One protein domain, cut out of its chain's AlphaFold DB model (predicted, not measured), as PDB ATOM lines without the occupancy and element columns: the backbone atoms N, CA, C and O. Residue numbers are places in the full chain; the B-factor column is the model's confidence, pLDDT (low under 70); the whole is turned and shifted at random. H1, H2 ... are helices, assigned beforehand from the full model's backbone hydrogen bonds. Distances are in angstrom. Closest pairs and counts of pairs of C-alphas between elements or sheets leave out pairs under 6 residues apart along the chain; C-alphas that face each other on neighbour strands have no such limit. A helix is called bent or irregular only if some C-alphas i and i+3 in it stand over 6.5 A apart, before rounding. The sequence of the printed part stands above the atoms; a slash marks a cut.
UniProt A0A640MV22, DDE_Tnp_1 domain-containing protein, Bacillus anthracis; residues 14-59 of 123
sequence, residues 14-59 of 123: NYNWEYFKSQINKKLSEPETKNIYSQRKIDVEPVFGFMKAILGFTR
ATOM      1  N   ASN A  14      33.373 -30.134  24.110       90.56
ATOM      2  CA  ASN A  14      33.950 -29.308  23.064       90.56
ATOM      3  C   ASN A  14      32.821 -28.704  22.218       90.56
ATOM      4  O   ASN A  14      32.154 -29.410  21.463       90.56
ATOM      5  N   TYR A  15      32.611 -27.397  22.354       90.38
ATOM      6  CA  TYR A  15      31.504 -26.693  21.708       90.38
ATOM      7  C   TYR A  15      31.609 -26.666  20.177       90.38
ATOM      8  O   TYR A  15      30.582 -26.752  19.508       90.38
ATOM      9  N   ASN A  16      32.822 -26.647  19.614       92.75
ATOM     10  CA  ASN A  16      33.005 -26.712  18.160       92.75
ATOM     11  C   ASN A  16      32.527 -28.056  17.594       92.75
ATOM     12  O   ASN A  16      31.896 -28.105  16.542       92.75
ATOM     13  N   TRP A  17      32.777 -29.154  18.309       90.75
ATOM     14  CA  TRP A  17      32.307 -30.475  17.887       90.75
ATOM     15  C   TRP A  17      30.790 -30.614  18.011       90.75
ATOM     16  O   TRP A  17      30.156 -31.167  17.115       90.75
ATOM     17  N   GLU A  18      30.200 -30.085  19.084       91.62
ATOM     18  CA  GLU A  18      28.740 -30.055  19.250       91.62
ATOM     19  C   GLU A  18      28.062 -29.238  18.143       91.62
ATOM     20  O   GLU A  18      27.035 -29.659  17.609       91.62
ATOM     21  N   TYR A  19      28.674 -28.121  17.732       94.38
ATOM     22  CA  TYR A  19      28.206 -27.330  16.597       94.38
ATOM     23  C   TYR A  19      28.135 -28.173  15.317       94.38
ATOM     24  O   TYR A  19      27.062 -28.306  14.729       94.38
ATOM     25  N   PHE A  20      29.233 -28.820  14.908       95.81
ATOM     26  CA  PHE A  20      29.232 -29.646  13.692       95.81
ATOM     27  C   PHE A  20      28.302 -30.859  13.794       95.81
ATOM     28  O   PHE A  20      27.618 -31.195  12.826       95.81
ATOM     29  N   LYS A  21      28.219 -31.492  14.968       94.25
ATOM     30  CA  LYS A  21      27.305 -32.613  15.209       94.25
ATOM     31  C   LYS A  21      25.845 -32.186  15.055       94.25
ATOM     32  O   LYS A  21      25.068 -32.905  14.431       94.25
ATOM     33  N   SER A  22      25.483 -31.006  15.561       94.44
ATOM     34  CA  SER A  22      24.154 -30.417  15.375       94.44
ATOM     35  C   SER A  22      23.846 -30.172  13.895       94.44
ATOM     36  O   SER A  22      22.781 -30.568  13.421       94.44
ATOM     37  N   GLN A  23      24.802 -29.621  13.135       94.56
ATOM     38  CA  GLN A  23      24.647 -29.402  11.690       94.56
ATOM     39  C   GLN A  23      24.416 -30.714  10.926       94.56
ATOM     40  O   GLN A  23      23.525 -30.792  10.081       94.56
ATOM     41  N   ILE A  24      25.190 -31.761  11.232       92.94
ATOM     42  CA  ILE A  24      25.033 -33.082  10.607       92.94
ATOM     43  C   ILE A  24      23.687 -33.704  10.986       92.94
ATOM     44  O   ILE A  24      22.971 -34.172  10.106       92.94
ATOM     45  N   ASN A  25      23.311 -33.671  12.265       93.12
ATOM     46  CA  ASN A  25      22.029 -34.204  12.723       93.12
ATOM     47  C   ASN A  25      20.854 -33.492  12.058       93.12
ATOM     48  O   ASN A  25      19.905 -34.149  11.653       93.12
ATOM     49  N   LYS A  26      20.924 -32.167  11.893       94.38
ATOM     50  CA  LYS A  26      19.888 -31.409  11.189       94.38
ATOM     51  C   LYS A  26      19.714 -31.903   9.751       94.38
ATOM     52  O   LYS A  26      18.586 -32.139   9.336       94.38
ATOM     53  N   LYS A  27      20.819 -32.127   9.030       91.44
ATOM     54  CA  LYS A  27      20.800 -32.688   7.668       91.44
ATOM     55  C   LYS A  27      20.283 -34.127   7.637       91.44
ATOM     56  O   LYS A  27      19.489 -34.465   6.778       91.44
ATOM     57  N   LEU A  28      20.697 -34.980   8.576       90.69
ATOM     58  CA  LEU A  28      20.253 -36.382   8.639       90.69
ATOM     59  C   LEU A  28      18.788 -36.546   9.073       90.69
ATOM     60  O   LEU A  28      18.188 -37.581   8.790       90.69
ATOM     61  N   SER A  29      18.229 -35.562   9.778       91.06
ATOM     62  CA  SER A  29      16.829 -35.556  10.215       91.06
ATOM     63  C   SER A  29      15.855 -35.125   9.120       91.06
ATOM     64  O   SER A  29      14.667 -35.424   9.220       91.06
ATOM     65  N   GLU A  30      16.334 -34.427   8.092       94.69
ATOM     66  CA  GLU A  30      15.522 -34.047   6.939       94.69
ATOM     67  C   GLU A  30      15.029 -35.304   6.199       94.69
ATOM     68  O   GLU A  30      15.836 -36.197   5.923       94.69
ATOM     69  N   PRO A  31      13.726 -35.415   5.872       92.38
ATOM     70  CA  PRO A  31      13.148 -36.655   5.349       92.38
ATOM     71  C   PRO A  31      13.780 -37.103   4.024       92.38
ATOM     72  O   PRO A  31      14.034 -38.291   3.840       92.38
ATOM     73  N   GLU A  32      14.095 -36.165   3.131       91.69
ATOM     74  CA  GLU A  32      14.732 -36.455   1.843       91.69
ATOM     75  C   GLU A  32      16.151 -37.014   2.029       91.69
ATOM     76  O   GLU A  32      16.469 -38.123   1.589       91.69
ATOM     77  N   THR A  33      16.990 -36.294   2.777       91.62
ATOM     78  CA  THR A  33      18.367 -36.703   3.077       91.62
ATOM     79  C   THR A  33      18.414 -38.019   3.861       91.62
ATOM     80  O   THR A  33      19.281 -38.863   3.610       91.62
ATOM     81  N   LYS A  34      17.464 -38.239   4.777       92.81
ATOM     82  CA  LYS A  34      17.327 -39.486   5.538       92.81
ATOM     83  C   LYS A  34      17.072 -40.681   4.623       92.81
ATOM     84  O   LYS A  34      17.731 -41.707   4.794       92.81
ATOM     85  N   ASN A  35      16.179 -40.535   3.645       93.12
ATOM     86  CA  ASN A  35      15.867 -41.586   2.675       93.12
ATOM     87  C   ASN A  35      17.075 -41.915   1.784       93.12
ATOM     88  O   ASN A  35      17.413 -43.082   1.584       93.12
ATOM     89  N   ILE A  36      17.792 -40.895   1.302       91.81
ATOM     90  CA  ILE A  36      19.026 -41.093   0.523       91.81
ATOM     91  C   ILE A  36      20.077 -41.826   1.365       91.81
ATOM     92  O   ILE A  36      20.742 -42.753   0.893       91.81
ATOM     93  N   TYR A  37      20.236 -41.427   2.628       90.75
ATOM     94  CA  TYR A  37      21.196 -42.047   3.531       90.75
ATOM     95  C   TYR A  37      20.842 -43.505   3.842       90.75
ATOM     96  O   TYR A  37      21.732 -44.354   3.838       90.75
ATOM     97  N   SER A  38      19.562 -43.826   4.065       90.69
ATOM     98  CA  SER A  38      19.131 -45.212   4.273       90.69
ATOM     99  C   SER A  38      19.368 -46.074   3.035       90.69
ATOM    100  O   SER A  38      19.864 -47.188   3.174       90.69
ATOM    101  N   GLN A  39      19.109 -45.544   1.835       92.38
ATOM    102  CA  GLN A  39      19.346 -46.266   0.583       92.38
ATOM    103  C   GLN A  39      20.836 -46.604   0.392       92.38
ATOM    104  O   GLN A  39      21.193 -47.723   0.029       92.38
ATOM    105  N   ARG A  40      21.744 -45.678   0.732       90.94
ATOM    106  CA  ARG A  40      23.199 -45.910   0.626       90.94
ATOM    107  C   ARG A  40      23.708 -47.059   1.496       90.94
ATOM    108  O   ARG A  40      24.653 -47.731   1.085       90.94
ATOM    109  N   LYS A  41      23.094 -47.302   2.656       89.50
ATOM    110  CA  LYS A  41      23.447 -48.445   3.518       89.50
ATOM    111  C   LYS A  41      23.142 -49.789   2.866       89.50
ATOM    112  O   LYS A  41      23.783 -50.783   3.184       89.50
ATOM    113  N   ILE A  42      22.156 -49.815   1.976       89.75
ATOM    114  CA  ILE A  42      21.723 -51.019   1.268       89.75
ATOM    115  C   ILE A  42      22.521 -51.183  -0.028       89.75
ATOM    116  O   ILE A  42      22.930 -52.289  -0.369       89.75
ATOM    117  N   ASP A  43      22.806 -50.084  -0.726       87.69
ATOM    118  CA  ASP A  43      23.397 -50.167  -2.062       87.69
ATOM    119  C   ASP A  43      24.919 -50.015  -2.045       87.69
ATOM    120  O   ASP A  43      25.657 -50.831  -2.596       87.69
ATOM    121  N   VAL A  44      25.406 -48.945  -1.417       88.56
ATOM    122  CA  VAL A  44      26.793 -48.487  -1.544       88.56
ATOM    123  C   VAL A  44      27.697 -49.192  -0.537       88.56
ATOM    124  O   VAL A  44      28.759 -49.699  -0.907       88.56
ATOM    125  N   GLU A  45      27.286 -49.254   0.730       90.88
ATOM    126  CA  GLU A  45      28.084 -49.884   1.789       90.88
ATOM    127  C   GLU A  45      28.366 -51.373   1.516       90.88
ATOM    128  O   GLU A  45      29.530 -51.774   1.641       90.88
ATOM    129  N   PRO A  46      27.399 -52.192   1.051       92.12
ATOM    130  CA  PRO A  46      27.663 -53.602   0.786       92.12
ATOM    131  C   PRO A  46      28.629 -53.811  -0.375       92.12
ATOM    132  O   PRO A  46      29.471 -54.703  -0.306       92.12
ATOM    133  N   VAL A  47      28.584 -52.969  -1.415       91.69
ATOM    134  CA  VAL A  47      29.547 -53.039  -2.527       91.69
ATOM    135  C   VAL A  47      30.969 -52.811  -2.019       91.69
ATOM    136  O   VAL A  47      31.855 -53.605  -2.329       91.69
ATOM    137  N   PHE A  48      31.194 -51.793  -1.184       92.19
ATOM    138  CA  PHE A  48      32.512 -51.558  -0.584       92.19
ATOM    139  C   PHE A  48      32.933 -52.664   0.390       92.19
ATOM    140  O   PHE A  48      34.110 -53.028   0.433       92.19
ATOM    141  N   GLY A  49      31.987 -53.223   1.148       94.06
ATOM    142  CA  GLY A  49      32.221 -54.395   1.990       94.06
ATOM    143  C   GLY A  49      32.696 -55.594   1.170       94.06
ATOM    144  O   GLY A  49      33.722 -56.190   1.487       94.06
ATOM    145  N   PHE A  50      32.019 -55.888   0.057       93.94
ATOM    146  CA  PHE A  50      32.392 -56.969  -0.853       93.94
ATOM    147  C   PHE A  50      33.728 -56.727  -1.551       93.94
ATOM    148  O   PHE A  50      34.524 -57.657  -1.644       93.94
ATOM    149  N   MET A  51      34.021 -55.498  -1.986       95.19
ATOM    150  CA  MET A  51      35.343 -55.161  -2.530       95.19
ATOM    151  C   MET A  51      36.460 -55.560  -1.561       95.19
ATOM    152  O   MET A  51      37.425 -56.207  -1.959       95.19
ATOM    153  N   LYS A  52      36.311 -55.228  -0.276       94.50
ATOM    154  CA  LYS A  52      37.328 -55.524   0.736       94.50
ATOM    155  C   LYS A  52      37.358 -57.000   1.121       94.50
ATOM    156  O   LYS A  52      38.423 -57.601   1.109       94.50
ATOM    157  N   ALA A  53      36.208 -57.576   1.463       95.25
ATOM    158  CA  ALA A  53      36.130 -58.922   2.023       95.25
ATOM    159  C   ALA A  53      36.295 -60.027   0.969       95.25
ATOM    160  O   ALA A  53      36.884 -61.059   1.262       95.25
ATOM    161  N   ILE A  54      35.777 -59.820  -0.248       92.31
ATOM    162  CA  ILE A  54      35.781 -60.841  -1.309       92.31
ATOM    163  C   ILE A  54      36.967 -60.652  -2.247       92.31
ATOM    164  O   ILE A  54      37.627 -61.625  -2.594       92.31
ATOM    165  N   LEU A  55      37.231 -59.416  -2.682       91.62
ATOM    166  CA  LEU A  55      38.305 -59.142  -3.643       91.62
ATOM    167  C   LEU A  55      39.629 -58.748  -2.973       91.62
ATOM    168  O   LEU A  55      40.617 -58.550  -3.673       91.62
ATOM    169  N   GLY A  56      39.664 -58.585  -1.644       94.25
ATOM    170  CA  GLY A  56      40.854 -58.096  -0.937       94.25
ATOM    171  C   GLY A  56      41.232 -56.654  -1.300       94.25
ATOM    172  O   GLY A  56      42.335 -56.198  -0.993       94.25
ATOM    173  N   PHE A  57      40.337 -55.917  -1.965       94.94
ATOM    174  CA  PHE A  57      40.624 -54.604  -2.528       94.94
ATOM    175  C   PHE A  57      40.528 -53.520  -1.449       94.94
ATOM    176  O   PHE A  57      39.475 -52.928  -1.207       94.94
ATOM    177  N   THR A  58      41.641 -53.290  -0.753       94.31
ATOM    178  CA  THR A  58      41.734 -52.328   0.360       94.31
ATOM    179  C   THR A  58      42.412 -51.016  -0.023       94.31
ATOM    180  O   THR A  58      42.185 -49.997   0.631       94.31
ATOM    181  N   ARG A  59      43.213 -51.016  -1.094       95.50
ATOM    182  CA  ARG A  59      43.939 -49.846  -1.597       95.50
ATOM    183  C   ARG A  59      43.967 -49.833  -3.120       95.50
ATOM    184  O   ARG A  59      44.021 -50.888  -3.739       95.50
TER     185      ARG A  59
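This is residues 14 to 59 of the 123 residues of the protein "DDE_Tnp_1 domain-containing protein" of Bacillus anthracis (UniProt A0A640MV22). A long helix, H2, slightly kinked, meets a shorter one, H1, end to end in an open L, with a short curled tail, residues 54 to 59, at the far end of H2. The printed part has 46 residues with two named helices, H1 then H2, and no named strand; the class is all helix. It is extended, with a radius of gyration of the C-alphas of 15.1 A, and only just flat, spanning 41 by 27 by 10 A.

H2, residues 31 to 53, is 32.2 A long, from C-alpha 31 at (13.148, -36.655, 5.349) to C-alpha 53 at (36.130, -58.922, 2.023). It has a kink of 31 degrees near residue 40. H2 is neither bent nor irregular, but only just: C-alphas 42 and 45 are 6.5 A apart. H1, residues 15 to 29, is 20.6 A long and begins at (31.504, -26.693, 21.708).

H2 and H1 touch only at the corner by their link, through residues 33 to 37 and 27 to 28 alone. Their closest C-alphas, of Lys 34 and Leu 28, are 5.3 A apart. Their lines are about perpendicular, at 80 degrees. Every O i to N i+4 pair is within hydrogen-bond range in H1, and 15 of 19 in H2.

The C-alphas farthest apart, of Tyr 15 and Leu 55, are 41.7 A apart. The printed part has no cut, and the link from H1 to H2 is tight. No printed residue is under 70 in pLDDT.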